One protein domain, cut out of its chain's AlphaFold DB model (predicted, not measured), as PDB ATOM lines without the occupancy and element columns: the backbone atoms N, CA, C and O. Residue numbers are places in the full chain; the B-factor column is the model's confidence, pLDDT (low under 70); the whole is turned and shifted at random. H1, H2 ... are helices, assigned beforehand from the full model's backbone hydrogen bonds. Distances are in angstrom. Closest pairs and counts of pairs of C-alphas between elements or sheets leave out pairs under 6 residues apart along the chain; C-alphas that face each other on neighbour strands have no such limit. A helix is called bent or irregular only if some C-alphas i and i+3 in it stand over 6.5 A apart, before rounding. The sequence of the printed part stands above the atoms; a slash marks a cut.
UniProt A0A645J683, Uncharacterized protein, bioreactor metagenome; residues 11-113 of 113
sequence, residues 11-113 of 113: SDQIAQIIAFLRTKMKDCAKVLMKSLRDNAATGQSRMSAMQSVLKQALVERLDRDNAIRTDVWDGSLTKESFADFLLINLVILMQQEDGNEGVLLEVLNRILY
ATOM      1  N   SER A  11     -33.639 -34.576  24.454       96.00
ATOM      2  CA  SER A  11     -32.507 -34.244  25.339       96.00
ATOM      3  C   SER A  11     -31.149 -34.524  24.677       96.00
ATOM      4  O   SER A  11     -30.241 -33.694  24.741       96.00
ATOM      5  N   ASP A  12     -31.044 -35.622  23.932       94.88
ATOM      6  CA  ASP A  12     -29.851 -35.968  23.154       94.88
ATOM      7  C   ASP A  12     -29.625 -34.992  21.983       94.88
ATOM      8  O   ASP A  12     -28.488 -34.607  21.688       94.88
ATOM      9  N   GLN A  13     -30.698 -34.528  21.331       94.44
ATOM     10  CA  GLN A  13     -30.610 -33.465  20.322       94.44
ATOM     11  C   GLN A  13     -30.075 -32.160  20.934       94.44
ATOM     12  O   GLN A  13     -29.261 -31.482  20.301       94.44
ATOM     13  N   ILE A  14     -30.480 -31.815  22.163       94.44
ATOM     14  CA  ILE A  14     -29.963 -30.641  22.883       94.44
ATOM     15  C   ILE A  14     -28.477 -30.793  23.204       94.44
ATOM     16  O   ILE A  14     -27.720 -29.847  22.985       94.44
ATOM     17  N   ALA A  15     -28.023 -31.973  23.627       93.31
ATOM     18  CA  ALA A  15     -26.597 -32.231  23.836       93.31
ATOM     19  C   ALA A  15     -25.782 -31.999  22.545       93.31
ATOM     20  O   ALA A  15     -24.743 -31.336  22.567       93.31
ATOM     21  N   GLN A  16     -26.290 -32.459  21.394       92.12
ATOM     22  CA  GLN A  16     -25.658 -32.215  20.090       92.12
ATOM     23  C   GLN A  16     -25.644 -30.724  19.711       92.12
ATOM     24  O   GLN A  16     -24.645 -30.239  19.171       92.12
ATOM     25  N   ILE A  17     -26.720 -29.985  20.007       89.69
ATOM     26  CA  ILE A  17     -26.791 -28.531  19.796       89.69
ATOM     27  C   ILE A  17     -25.759 -27.812  20.666       89.69
ATOM     28  O   ILE A  17     -25.020 -26.978  20.149       89.69
ATOM     29  N   ILE A  18     -25.665 -28.147  21.953       88.50
ATOM     30  CA  ILE A  18     -24.700 -27.553  22.888       88.50
ATOM     31  C   ILE A  18     -23.271 -27.794  22.401       88.50
ATOM     32  O   ILE A  18     -22.501 -26.842  22.282       88.50
ATOM     33  N   ALA A  19     -22.928 -29.039  22.056       87.81
ATOM     34  CA  ALA A  19     -21.606 -29.375  21.536       87.81
ATOM     35  C   ALA A  19     -21.276 -28.557  20.277       87.81
ATOM     36  O   ALA A  19     -20.217 -27.932  20.200       87.81
ATOM     37  N   PHE A  20     -22.215 -28.481  19.326       84.19
ATOM     38  CA  PHE A  20     -22.051 -27.685  18.113       84.19
ATOM     39  C   PHE A  20     -21.864 -26.193  18.408       84.19
ATOM     40  O   PHE A  20     -20.953 -25.570  17.857       84.19
ATOM     41  N   LEU A  21     -22.700 -25.615  19.275       80.62
ATOM     42  CA  LEU A  21     -22.612 -24.209  19.661       80.62
ATOM     43  C   LEU A  21     -21.279 -23.912  20.344       80.62
ATOM     44  O   LEU A  21     -20.632 -22.940  19.969       80.62
ATOM     45  N   ARG A  22     -20.796 -24.774  21.248       79.94
ATOM     46  CA  ARG A  22     -19.474 -24.616  21.875       79.94
ATOM     47  C   ARG A  22     -18.341 -24.671  20.850       79.94
ATOM     48  O   ARG A  22     -17.440 -23.835  20.907       79.94
ATOM     49  N   THR A  23     -18.382 -25.596  19.886       78.12
ATOM     50  CA  THR A  23     -17.390 -25.643  18.796       78.12
ATOM     51  C   THR A  23     -17.430 -24.363  17.964       78.12
ATOM     52  O   THR A  23     -16.395 -23.758  17.710       78.12
ATOM     53  N   LYS A  24     -18.627 -23.891  17.598       71.12
ATOM     54  CA  LYS A  24     -18.791 -22.654  16.828       71.12
ATOM     55  C   LYS A  24     -18.444 -21.400  17.612       71.12
ATOM     56  O   LYS A  24     -17.952 -20.454  17.017       71.12
ATOM     57  N   MET A  25     -18.652 -21.365  18.922       66.25
ATOM     58  CA  MET A  25     -18.274 -20.230  19.762       66.25
ATOM     59  C   MET A  25     -16.765 -20.149  19.960       66.25
ATOM     60  O   MET A  25     -16.230 -19.045  19.904       66.25
ATOM     61  N   LYS A  26     -16.059 -21.282  20.070       62.19
ATOM     62  CA  LYS A  26     -14.587 -21.293  19.992       62.19
ATOM     63  C   LYS A  26     -14.086 -20.677  18.675       62.19
ATOM     64  O   LYS A  26     -13.094 -19.954  18.691       62.19
ATOM     65  N   ASP A  27     -14.829 -20.862  17.581       56.31
ATOM     66  CA  ASP A  27     -14.504 -20.294  16.265       56.31
ATOM     67  C   ASP A  27     -15.008 -18.840  16.055       56.31
ATOM     68  O   ASP A  27     -14.411 -18.078  15.294       56.31
ATOM     69  N   CYS A  28     -16.110 -18.427  16.697       49.62
ATOM     70  CA  CYS A  28     -16.853 -17.194  16.372       49.62
ATOM     71  C   CYS A  28     -17.022 -16.185  17.525       49.62
ATOM     72  O   CYS A  28     -17.594 -15.114  17.291       49.62
ATOM     73  N   ALA A  29     -16.512 -16.446  18.737       51.69
ATOM     74  CA  ALA A  29     -16.660 -15.552  19.898       51.69
ATOM     75  C   ALA A  29     -16.209 -14.103  19.621       51.69
ATOM     76  O   ALA A  29     -16.856 -13.155  20.062       51.69
ATOM     77  N   LYS A  30     -15.162 -13.904  18.807       52.56
ATOM     78  CA  LYS A  30     -14.693 -12.563  18.404       52.56
ATOM     79  C   LYS A  30     -15.627 -11.834  17.431       52.56
ATOM     80  O   LYS A  30     -15.675 -10.608  17.449       52.56
ATOM     81  N   VAL A  31     -16.345 -12.556  16.571       53.19
ATOM     82  CA  VAL A  31     -17.182 -11.966  15.509       53.19
ATOM     83  C   VAL A  31     -18.555 -11.573  16.056       53.19
ATOM     84  O   VAL A  31     -19.033 -10.476  15.773       53.19
ATOM     85  N   LEU A  32     -19.145 -12.416  16.908       49.50
ATOM     86  CA  LEU A  32     -20.440 -12.155  17.546       49.50
ATOM     87  C   LEU A  32     -20.369 -10.974  18.534       49.50
ATOM     88  O   LEU A  32     -21.208 -10.078  18.492       49.50
ATOM     89  N   MET A  33     -19.316 -10.918  19.360       51.31
ATOM     90  CA  MET A  33     -19.049  -9.796  20.279       51.31
ATOM     91  C   MET A  33     -18.867  -8.458  19.545       51.31
ATOM     92  O   MET A  33     -19.189  -7.398  20.080       51.31
ATOM     93  N   LYS A  34     -18.373  -8.501  18.301       54.72
ATOM     94  CA  LYS A  34     -18.224  -7.323  17.443       54.72
ATOM     95  C   LYS A  34     -19.559  -6.894  16.824       54.72
ATOM     96  O   LYS A  34     -19.850  -5.705  16.831       54.72
ATOM     97  N   SER A  35     -20.393  -7.823  16.345       53.41
ATOM     98  CA  SER A  35     -21.667  -7.470  15.691       53.41
ATOM     99  C   SER A  35     -22.752  -6.998  16.660       53.41
ATOM    100  O   SER A  35     -23.650  -6.273  16.251       53.41
ATOM    101  N   LEU A  36     -22.681  -7.393  17.936       48.50
ATOM    102  CA  LEU A  36     -23.570  -6.894  18.995       48.50
ATOM    103  C   LEU A  36     -23.250  -5.446  19.414       48.50
ATOM    104  O   LEU A  36     -24.060  -4.813  20.086       48.50
ATOM    105  N   ARG A  37     -22.084  -4.916  19.017       52.47
ATOM    106  CA  ARG A  37     -21.677  -3.526  19.272       52.47
ATOM    107  C   ARG A  37     -22.221  -2.545  18.221       52.47
ATOM    108  O   ARG A  37     -22.298  -1.354  18.508       52.47
ATOM    109  N   ASP A  38     -22.641  -3.024  17.048       52.31
ATOM    110  CA  ASP A  38     -23.148  -2.172  15.966       52.31
ATOM    111  C   ASP A  38     -24.678  -1.981  16.057       52.31
ATOM    112  O   ASP A  38     -25.452  -2.926  15.918       52.31
ATOM    113  N   ASN A  39     -25.099  -0.727  16.281       59.22
ATOM    114  CA  ASN A  39     -26.473  -0.197  16.347       59.22
ATOM    115  C   ASN A  39     -27.507  -1.059  17.105       59.22
ATOM    116  O   ASN A  39     -28.203  -1.904  16.536       59.22
ATOM    117  N   ALA A  40     -27.694  -0.728  18.387       58.81
ATOM    118  CA  ALA A  40     -28.550  -1.427  19.351       58.81
ATOM    119  C   ALA A  40     -29.983  -1.740  18.865       58.81
ATOM    120  O   ALA A  40     -30.487  -2.826  19.129       58.81
ATOM    121  N   ALA A  41     -30.632  -0.841  18.114       60.94
ATOM    122  CA  ALA A  41     -32.000  -1.056  17.623       60.94
ATOM    123  C   ALA A  41     -32.089  -2.148  16.535       60.94
ATOM    124  O   ALA A  41     -32.969  -3.011  16.573       60.94
ATOM    125  N   THR A  42     -31.141  -2.159  15.592       65.38
ATOM    126  CA  THR A  42     -31.053  -3.192  14.546       65.38
ATOM    127  C   THR A  42     -30.579  -4.522  15.132       65.38
ATOM    128  O   THR A  42     -31.044  -5.582  14.711       65.38
ATOM    129  N   GLY A  43     -29.696  -4.471  16.136       63.12
ATOM    130  CA  GLY A  43     -29.284  -5.635  16.921       63.12
ATOM    131  C   GLY A  43     -30.463  -6.294  17.639       63.12
ATOM    132  O   GLY A  43     -30.675  -7.494  17.482       63.12
ATOM    133  N   GLN A  44     -31.288  -5.506  18.334       65.38
ATOM    134  CA  GLN A  44     -32.443  -6.009  19.078       65.38
ATOM    135  C   GLN A  44     -33.477  -6.688  18.169       65.38
ATOM    136  O   GLN A  44     -33.920  -7.795  18.463       65.38
ATOM    137  N   SER A  45     -33.830  -6.070  17.036       69.81
ATOM    138  CA  SER A  45     -34.794  -6.655  16.090       69.81
ATOM    139  C   SER A  45     -34.299  -7.986  15.505       69.81
ATOM    140  O   SER A  45     -35.052  -8.960  15.444       69.81
ATOM    141  N   ARG A  46     -33.008  -8.070  15.148       67.69
ATOM    142  CA  ARG A  46     -32.383  -9.314  14.670       67.69
ATOM    143  C   ARG A  46     -32.366 -10.399  15.744       67.69
ATOM    144  O   ARG A  46     -32.634 -11.556  15.431       67.69
ATOM    145  N   MET A  47     -32.090 -10.035  16.995       69.69
ATOM    146  CA  MET A  47     -32.124 -10.971  18.120       69.69
ATOM    147  C   MET A  47     -33.531 -11.518  18.354       69.69
ATOM    148  O   MET A  47     -33.679 -12.733  18.456       69.69
ATOM    149  N   SER A  48     -34.563 -10.670  18.353       73.50
ATOM    150  CA  SER A  48     -35.952 -11.119  18.513       73.50
ATOM    151  C   SER A  48     -36.397 -12.049  17.380       73.50
ATOM    152  O   SER A  48     -37.017 -13.082  17.632       73.50
ATOM    153  N   ALA A  49     -36.043 -11.737  16.128       73.12
ATOM    154  CA  ALA A  49     -36.345 -12.609  14.994       73.12
ATOM    155  C   ALA A  49     -35.639 -13.970  15.120       73.12
ATOM    156  O   ALA A  49     -36.255 -15.015  14.911       73.12
ATOM    157  N   MET A  50     -34.366 -13.971  15.524       75.19
ATOM    158  CA  MET A  50     -33.600 -15.203  15.718       75.19
ATOM    159  C   MET A  50     -34.131 -16.035  16.891       75.19
ATOM    160  O   MET A  50     -34.200 -17.257  16.777       75.19
ATOM    161  N   GLN A  51     -34.563 -15.396  17.982       78.38
ATOM    162  CA  GLN A  51     -35.228 -16.072  19.099       78.38
ATOM    163  C   GLN A  51     -36.509 -16.775  18.648       78.38
ATOM    164  O   GLN A  51     -36.700 -17.939  18.987       78.38
ATOM    165  N   SER A  52     -37.340 -16.117  17.835       83.56
ATOM    166  CA  SER A  52     -38.571 -16.717  17.302       83.56
ATOM    167  C   SER A  52     -38.286 -17.961  16.450       83.56
ATOM    168  O   SER A  52     -38.878 -19.018  16.667       83.56
ATOM    169  N   VAL A  53     -37.303 -17.879  15.544       86.88
ATOM    170  CA  VAL A  53     -36.891 -19.017  14.700       86.88
ATOM    171  C   VAL A  53     -36.346 -20.174  15.540       86.88
ATOM    172  O   VAL A  53     -36.701 -21.329  15.309       86.88
ATOM    173  N   LEU A  54     -35.494 -19.885  16.528       85.94
ATOM    174  CA  LEU A  54     -34.929 -20.909  17.410       85.94
ATOM    175  C   LEU A  54     -36.007 -21.567  18.272       85.94
ATOM    176  O   LEU A  54     -36.016 -22.790  18.392       85.94
ATOM    177  N   LYS A  55     -36.936 -20.778  18.819       90.19
ATOM    178  CA  LYS A  55     -38.080 -21.286  19.578       90.19
ATOM    179  C   LYS A  55     -38.906 -22.250  18.734       90.19
ATOM    180  O   LYS A  55     -39.150 -23.371  19.167       90.19
ATOM    181  N   GLN A  56     -39.287 -21.847  17.525       92.94
ATOM    182  CA  GLN A  56     -40.058 -22.704  16.628       92.94
ATOM    183  C   GLN A  56     -39.307 -24.003  16.309       92.94
ATOM    184  O   GLN A  56     -39.885 -25.085  16.388       92.94
ATOM    185  N   ALA A  57     -38.002 -23.923  16.038       91.06
ATOM    186  CA  ALA A  57     -37.184 -25.106  15.792       91.06
ATOM    187  C   ALA A  57     -37.110 -26.050  17.007       91.06
ATOM    188  O   ALA A  57     -37.036 -27.265  16.826       91.06
ATOM    189  N   LEU A  58     -37.121 -25.522  18.236       94.44
ATOM    190  CA  LEU A  58     -37.193 -26.332  19.455       94.44
ATOM    191  C   LEU A  58     -38.563 -27.001  19.601       94.44
ATOM    192  O   LEU A  58     -38.611 -28.199  19.867       94.44
ATOM    193  N   VAL A  59     -39.655 -26.270  19.366       96.81
ATOM    194  CA  VAL A  59     -41.021 -26.824  19.410       96.81
ATOM    195  C   VAL A  59     -41.180 -27.963  18.401       96.81
ATOM    196  O   VAL A  59     -41.576 -29.062  18.779       96.81
ATOM    197  N   GLU A  60     -40.746 -27.770  17.155       95.56
ATOM    198  CA  GLU A  60     -40.785 -28.827  16.136       95.56
ATOM    199  C   GLU A  60     -39.976 -30.072  16.524       95.56
ATOM    200  O   GLU A  60     -40.287 -31.184  16.095       95.56
ATOM    201  N   ARG A  61     -38.899 -29.909  17.300       95.31
ATOM    202  CA  ARG A  61     -38.104 -31.038  17.800       95.31
ATOM    203  C   ARG A  61     -38.801 -31.769  18.935       95.31
ATOM    204  O   ARG A  61     -38.718 -32.993  18.960       95.31
ATOM    205  N   LEU A  62     -39.490 -31.046  19.820       96.31
ATOM    206  CA  LEU A  62     -40.352 -31.643  20.843       96.31
ATOM    207  C   LEU A  62     -41.474 -32.458  20.186       96.31
ATOM    208  O   LEU A  62     -41.732 -33.577  20.606       96.31
ATOM    209  N   ASP A  63     -42.086 -31.946  19.114       95.31
ATOM    210  CA  ASP A  63     -43.163 -32.645  18.394       95.31
ATOM    211  C   ASP A  63     -42.714 -33.935  17.698       95.31
ATOM    212  O   ASP A  63     -43.520 -34.838  17.484       95.31
ATOM    213  N   ARG A  64     -41.437 -34.031  17.316       95.06
ATOM    214  CA  ARG A  64     -40.886 -35.204  16.615       95.06
ATOM    215  C   ARG A  64     -40.416 -36.308  17.559       95.06
ATOM    216  O   ARG A  64     -40.152 -37.417  17.089       95.06
ATOM    217  N   ASP A  65     -40.277 -36.024  18.850       96.69
ATOM    218  CA  ASP A  65     -39.836 -37.011  19.830       96.69
ATOM    219  C   ASP A  65     -41.022 -37.766  20.439       96.69
ATOM    220  O   ASP A  65     -41.627 -37.360  21.430       96.69
ATOM    221  N   ASN A  66     -41.307 -38.929  19.856       94.69
ATOM    222  CA  ASN A  66     -42.380 -39.814  20.307       94.69
ATOM    223  C   ASN A  66     -42.088 -40.524  21.642       94.69
ATOM    224  O   ASN A  66     -42.944 -41.265  22.120       94.69
ATOM    225  N   ALA A  67     -40.892 -40.367  22.221       96.75
ATOM    226  CA  ALA A  67     -40.561 -40.947  23.521       96.75
ATOM    227  C   ALA A  67     -40.964 -40.045  24.698       96.75
ATOM    228  O   ALA A  67     -40.939 -40.516  25.834       96.75
ATOM    229  N   ILE A  68     -41.308 -38.773  24.448       97.25
ATOM    230  CA  ILE A  68     -41.761 -37.840  25.488       97.25
ATOM    231  C   ILE A  68     -43.088 -38.343  26.066       97.25
ATOM    232  O   ILE A  68     -44.002 -38.699  25.316       97.25
ATOM    233  N   ARG A  69     -43.209 -38.357  27.398       95.75
ATOM    234  CA  ARG A  69     -44.453 -38.753  28.072       95.75
ATOM    235  C   ARG A  69     -45.618 -37.862  27.622       95.75
ATOM    236  O   ARG A  69     -45.490 -36.644  27.510       95.75
ATOM    237  N   THR A  70     -46.776 -38.470  27.384       91.12
ATOM    238  CA  THR A  70     -47.943 -37.784  26.802       91.12
ATOM    239  C   THR A  70     -48.618 -36.790  27.747       91.12
ATOM    240  O   THR A  70     -49.348 -35.922  27.284       91.12
ATOM    241  N   ASP A  71     -48.398 -36.926  29.054       94.00
ATOM    242  CA  ASP A  71     -48.991 -36.120  30.126       94.00
ATOM    243  C   ASP A  71     -48.121 -34.926  30.552       94.00
ATOM    244  O   ASP A  71     -48.504 -34.175  31.443       94.00
ATOM    245  N   VAL A  72     -46.965 -34.725  29.913       95.44
ATOM    246  CA  VAL A  72     -46.057 -33.601  30.210       95.44
ATOM    247  C   VAL A  72     -46.661 -32.264  29.808       95.44
ATOM    248  O   VAL A  72     -46.386 -31.248  30.442       95.44
ATOM    249  N   TRP A  73     -47.451 -32.255  28.735       95.62
ATOM    250  CA  TRP A  73     -47.996 -31.030  28.168       95.62
ATOM    251  C   TRP A  73     -49.412 -30.792  28.675       95.62
ATOM    252  O   TRP A  73     -50.324 -31.566  28.384       95.62
ATOM    253  N   ASP A  74     -49.600 -29.684  29.381       92.31
ATOM    254  CA  ASP A  74     -50.894 -29.239  29.882       92.31
ATOM    255  C   ASP A  74     -51.024 -27.706  29.789       92.31
ATOM    256  O   ASP A  74     -50.201 -27.020  29.180       92.31
ATOM    257  N   GLY A  75     -52.092 -27.142  30.361       85.88
ATOM    258  CA  GLY A  75     -52.293 -25.688  30.372       85.88
ATOM    259  C   GLY A  75     -51.256 -24.908  31.197       85.88
ATOM    260  O   GLY A  75     -51.159 -23.693  31.043       85.88
ATOM    261  N   SER A  76     -50.493 -25.583  32.058       89.88
ATOM    262  CA  SER A  76     -49.463 -25.007  32.931       89.88
ATOM    263  C   SER A  76     -48.057 -25.141  32.332       89.88
ATOM    264  O   SER A  76     -47.234 -24.237  32.492       89.88
ATOM    265  N   LEU A  77     -47.778 -26.235  31.618       93.81
ATOM    266  CA  LEU A  77     -46.531 -26.492  30.905       93.81
ATOM    267  C   LEU A  77     -46.815 -26.763  29.423       93.81
ATOM    268  O   LEU A  77     -47.209 -27.863  29.041       93.81
ATOM    269  N   THR A  78     -46.561 -25.769  28.567       96.31
ATOM    270  CA  THR A  78     -46.702 -25.913  27.112       96.31
ATOM    271  C   THR A  78     -45.340 -26.100  26.450       96.31
ATOM    272  O   THR A  78     -44.297 -25.740  27.000       96.31
ATOM    273  N   LYS A  79     -45.327 -26.636  25.225       95.81
ATOM    274  CA  LYS A  79     -44.088 -26.790  24.444       95.81
ATOM    275  C   LYS A  79     -43.433 -25.444  24.159       95.81
ATOM    276  O   LYS A  79     -42.212 -25.336  24.171       95.81
ATOM    277  N   GLU A  80     -44.234 -24.410  23.924       95.12
ATOM    278  CA  GLU A  80     -43.771 -23.051  23.668       95.12
ATOM    279  C   GLU A  80     -43.120 -22.439  24.906       95.12
ATOM    280  O   GLU A  80     -42.033 -21.875  24.783       95.12
ATOM    281  N   SER A  81     -43.753 -22.557  26.082       94.81
ATOM    282  CA  SER A  81     -43.184 -22.024  27.326       94.81
ATOM    283  C   SER A  81     -41.939 -22.804  27.751       94.81
ATOM    284  O   SER A  81     -40.958 -22.214  28.207       94.81
ATOM    285  N   PHE A  82     -41.917 -24.116  27.509       96.31
ATOM    286  CA  PHE A  82     -40.736 -24.947  27.718       96.31
ATOM    287  C   PHE A  82     -39.594 -24.603  26.751       96.31
ATOM    288  O   PHE A  82     -38.436 -24.533  27.164       96.31
ATOM    289  N   ALA A  83     -39.893 -24.335  25.476       95.75
ATOM    290  CA  ALA A  83     -38.902 -23.891  24.497       95.75
ATOM    291  C   ALA A  83     -38.303 -22.524  24.868       95.75
ATOM    292  O   ALA A  83     -37.089 -22.348  24.749       95.75
ATOM    293  N   ASP A  84     -39.117 -21.588  25.368       91.44
ATOM    294  CA  ASP A  84     -38.633 -20.305  25.898       91.44
ATOM    295  C   ASP A  84     -37.692 -20.518  27.092       91.44
ATOM    296  O   ASP A  84     -36.579 -19.983  27.118       91.44
ATOM    297  N   PHE A  85     -38.107 -21.350  28.054       93.81
ATOM    298  CA  PHE A  85     -37.292 -21.719  29.211       93.81
ATOM    299  C   PHE A  85     -35.948 -22.320  28.783       93.81
ATOM    300  O   PHE A  85     -34.891 -21.909  29.269       93.81
ATOM    301  N   LEU A  86     -35.962 -23.267  27.847       93.88
ATOM    302  CA  LEU A  86     -34.752 -23.906  27.353       93.88
ATOM    303  C   LEU A  86     -33.832 -22.908  26.647       93.88
ATOM    304  O   LEU A  86     -32.624 -22.934  26.873       93.88
ATOM    305  N   LEU A  87     -34.378 -22.012  25.824       89.25
ATOM    306  CA  LEU A  87     -33.581 -21.016  25.113       89.25
ATOM    307  C   LEU A  87     -32.831 -20.094  26.086       89.25
ATOM    308  O   LEU A  87     -31.646 -19.832  25.880       89.25
ATOM    309  N   ILE A  88     -33.484 -19.661  27.170       86.81
ATOM    310  CA  ILE A  88     -32.853 -18.863  28.235       86.81
ATOM    311  C   ILE A  88     -31.696 -19.640  28.873       86.81
ATOM    312  O   ILE A  88     -30.584 -19.121  28.981       86.81
ATOM    313  N   ASN A  89     -31.932 -20.898  29.245       90.62
ATOM    314  CA  ASN A  89     -30.908 -21.734  29.872       90.62
ATOM    315  C   ASN A  89     -29.733 -22.025  28.931       90.62
ATOM    316  O   ASN A  89     -28.585 -22.003  29.369       90.62
ATOM    317  N   LEU A  90     -29.988 -22.234  27.636       87.31
ATOM    318  CA  LEU A  90     -28.939 -22.404  26.632       87.31
ATOM    319  C   LEU A  90     -28.079 -21.145  26.509       87.31
ATOM    320  O   LEU A  90     -26.856 -21.248  26.486       87.31
ATOM    321  N   VAL A  91     -28.690 -19.959  26.467       82.50
ATOM    322  CA  VAL A  91     -27.942 -18.693  26.411       82.50
ATOM    323  C   VAL A  91     -27.059 -18.525  27.648       82.50
ATOM    324  O   VAL A  91     -25.881 -18.202  27.499       82.50
ATOM    325  N   ILE A  92     -27.588 -18.793  28.845       83.25
ATOM    326  CA  ILE A  92     -26.822 -18.723  30.100       83.25
ATOM    327  C   ILE A  92     -25.662 -19.724  30.082       83.25
ATOM    328  O   ILE A  92     -24.523 -19.353  30.356       83.25
ATOM    329  N   LEU A  93     -25.924 -20.974  29.695       85.31
ATOM    330  CA  LEU A  93     -24.915 -22.031  29.618       85.31
ATOM    331  C   LEU A  93     -23.774 -21.673  28.650       85.31
ATOM    332  O   LEU A  93     -22.613 -21.986  28.914       85.31
ATOM    333  N   MET A  94     -24.094 -21.012  27.536       80.81
ATOM    334  CA  MET A  94     -23.113 -20.566  26.541       80.81
ATOM    335  C   MET A  94     -22.267 -19.374  27.000       80.81
ATOM    336  O   MET A  94     -21.176 -19.174  26.470       80.81
ATOM    337  N   GLN A  95     -22.729 -18.596  27.978       79.44
ATOM    338  CA  GLN A  95     -21.956 -17.495  28.565       79.44
ATOM    339  C   GLN A  95     -20.950 -17.970  29.624       79.44
ATOM    340  O   GLN A  95     -20.049 -17.218  29.984       79.44
ATOM    341  N   GLN A  96     -21.089 -19.201  30.119       79.56
ATOM    342  CA  GLN A  96     -20.196 -19.781  31.118       79.56
ATOM    343  C   GLN A  96     -19.006 -20.483  30.449       79.56
ATOM    344  O   GLN A  96     -19.200 -21.380  29.621       79.56
ATOM    345  N   GLU A  97     -17.782 -20.118  30.845       67.38
ATOM    346  CA  GLU A  97     -16.549 -20.744  30.335       67.38
ATOM    347  C   GLU A  97     -16.511 -22.255  30.634       67.38
ATOM    348  O   GLU A  97     -16.276 -23.043  29.718       67.38
ATOM    349  N   ASP A  98     -16.890 -22.653  31.854       70.75
ATOM    350  CA  ASP A  98     -16.949 -24.051  32.321       70.75
ATOM    351  C   ASP A  98     -18.388 -24.526  32.604       70.75
ATOM    352  O   ASP A  98     -18.640 -25.325  33.508       70.75
ATOM    353  N   GLY A  99     -19.372 -24.001  31.867       72.94
ATOM    354  CA  GLY A  99     -20.774 -24.374  32.074       72.94
ATOM    355  C   GLY A  99     -20.991 -25.883  31.915       72.94
ATOM    356  O   GLY A  99     -20.693 -26.441  30.863       72.94
ATOM    357  N   ASN A 100     -21.538 -26.547  32.934       82.12
ATOM    358  CA  ASN A 100     -21.825 -27.980  32.895       82.12
ATOM    359  C   ASN A 100     -23.238 -28.229  32.344       82.12
ATOM    360  O   ASN A 100     -24.228 -28.031  33.053       82.12
ATOM    361  N   GLU A 101     -23.348 -28.697  31.098       89.00
ATOM    362  CA  GLU A 101     -24.638 -29.055  30.495       89.00
ATOM    363  C   GLU A 101     -25.347 -30.225  31.184       89.00
ATOM    364  O   GLU A 101     -26.557 -30.371  31.023       89.00
ATOM    365  N   GLY A 102     -24.637 -31.043  31.966       93.00
ATOM    366  CA  GLY A 102     -25.177 -32.252  32.583       93.00
ATOM    367  C   GLY A 102     -26.395 -31.985  33.465       93.00
ATOM    368  O   GLY A 102     -27.353 -32.750  33.421       93.00
ATOM    369  N   VAL A 103     -26.410 -30.867  34.199       91.94
ATOM    370  CA  VAL A 103     -27.568 -30.483  35.028       91.94
ATOM    371  C   VAL A 103     -28.775 -30.134  34.161       91.94
ATOM    372  O   VAL A 103     -29.882 -30.584  34.445       91.94
ATOM    373  N   LEU A 104     -28.572 -29.367  33.084       93.50
ATOM    374  CA  LEU A 104     -29.646 -29.028  32.154       93.50
ATOM    375  C   LEU A 104     -30.205 -30.298  31.502       93.50
ATOM    376  O   LEU A 104     -31.416 -30.490  31.490       93.50
ATOM    377  N   LEU A 105     -29.335 -31.183  31.011       96.31
ATOM    378  CA  LEU A 105     -29.739 -32.441  30.382       96.31
ATOM    379  C   LEU A 105     -30.501 -33.355  31.351       96.31
ATOM    380  O   LEU A 105     -31.507 -33.943  30.961       96.31
ATOM    381  N   GLU A 106     -30.082 -33.431  32.613       97.06
ATOM    382  CA  GLU A 106     -30.787 -34.194  33.649       97.06
ATOM    383  C   GLU A 106     -32.179 -33.616  33.941       97.06
ATOM    384  O   GLU A 106     -33.154 -34.363  34.031       97.06
ATOM    385  N   VAL A 107     -32.306 -32.289  34.032       95.56
ATOM    386  CA  VAL A 107     -33.610 -31.624  34.188       95.56
ATOM    387  C   VAL A 107     -34.517 -31.925  32.994       95.56
ATOM    388  O   VAL A 107     -35.675 -32.292  33.194       95.56
ATOM    389  N   LEU A 108     -33.997 -31.838  31.764       96.50
ATOM    390  CA  LEU A 108     -34.756 -32.193  30.561       96.50
ATOM    391  C   LEU A 108     -35.222 -33.648  30.611       96.50
ATOM    392  O   LEU A 108     -36.388 -33.919  30.334       96.50
ATOM    393  N   ASN A 109     -34.344 -34.571  31.010       97.50
ATOM    394  CA  ASN A 109     -34.693 -35.982  31.106       97.50
ATOM    395  C   ASN A 109     -35.813 -36.230  32.119       97.50
ATOM    396  O   ASN A 109     -36.752 -36.940  31.789       97.50
ATOM    397  N   ARG A 110     -35.759 -35.615  33.307       96.62
ATOM    398  CA  ARG A 110     -36.788 -35.792  34.353       96.62
ATOM    399  C   ARG A 110     -38.148 -35.211  33.981       96.62
ATOM    400  O   ARG A 110     -39.181 -35.711  34.426       96.62
ATOM    401  N   ILE A 111     -38.147 -34.115  33.225       95.62
ATOM    402  CA  ILE A 111     -39.385 -33.464  32.796       95.62
ATOM    403  C   ILE A 111     -40.019 -34.243  31.643       95.62
ATOM    404  O   ILE A 111     -41.226 -34.463  31.664       95.62
ATOM    405  N   LEU A 112     -39.230 -34.671  30.656       96.88
ATOM    406  CA  LEU A 112     -39.751 -35.221  29.402       96.88
ATOM    407  C   LEU A 112     -39.992 -36.736  29.432       96.88
ATOM    408  O   LEU A 112     -40.860 -37.214  28.700       96.88
ATOM    409  N   TYR A 113     -39.241 -37.479  30.248       96.19
ATOM    410  CA  TYR A 113     -39.266 -38.947  30.317       96.19
ATOM    411  C   TYR A 113     -39.522 -39.418  31.750       96.19
ATOM    412  O   TYR A 113     -40.257 -40.415  31.917       96.19
TER     413      TYR A 113
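Overview. This is residues 11 to 113 of the 113 residues of an uncharacterized protein of bioreactor metagenome (UniProt A0A645J683). Two long helices, H1 and H2, form a wide U whose legs stay well separated, and H3 crosses over one face of the U from H2 to H1; H4 folds back beside H3 and packs on the first part of H1. The turn of the U, with residues 26 to 34 and 37 to 42, sticks out from the rest. The printed part has 103 residues with four named helices, H1, H2, H3 and H4 along the chain, and no named strand: all helix. The whole is only just compact, close to loose, with a radius of gyration of the C-alphas of 15.1 A, and elongated, spanning 45 by 29 by 20 A.

Along the chain. H1, residues 11 to 35, begins with C-alpha 11 at (-32.507, -34.244, 25.339) and is 30.5 A from first to last C-alpha. It is irregular: C-alphas 27 and 30 are 8.0 A apart, and it has a kink of 80 degrees near residue 28. H2, residues 40 to 64, is 36.1 A long and begins with C-alpha 40 at (-28.550, -1.427, 19.351). H3 holds residues 79 to 95 and is 24.4 A long. H4, residues 101 to 112, is 16.4 A long and ends with C-alpha 112 at (-39.751, -35.221, 29.402).

Arrangement. H1 and H2 run opposite ways at a shallow tilt of 13 degrees, with centres 15.5 A apart. They are close but not clearly touching; their closest C-alphas, those of Ser 35 and Gly 43, are 7.9 A apart. H2 touches H3 with residues 51 to 62 alone, at a steep tilt of 58 degrees; the closest C-alphas are those of Lys 55 and Ala 83, 5.6 A apart. H1 and H3 only just touch, with 3 pairs of C-alphas within 8 A, through residues 18 to 22 of H1 and 90 to 94 of H3; the closest C-alphas are those of Arg 22 and Met 94, 7.2 A apart. H1 touches H4 with residues 11 to 18 alone, at a steep tilt of 45 degrees, opposite ways; the closest C-alphas are those of Ser 11 and Leu 105, 6.0 A apart. H3 and H4 run opposite ways at a shallow tilt of 9 degrees, close but not clearly touching, with C-alphas 93 and 101 the closest at 7.1 A. H2 and H4 are apart. Every O i to N i+4 pair is within hydrogen-bond range in H2, H3 and H4, and 18 of 21 are in H1.

Size, cuts and confidence. The two C-alphas farthest apart, those of Asp 38 and Asp 71, are 45.0 A from each other. The printed part has no cut. The links H1 to H2 and H3 to H4 are tight; the link H2 to H3, residues 65 to 78, is long. The mean pLDDT of the printed part is 82.6, and residues 25 to 47 and residue 97 are under 70.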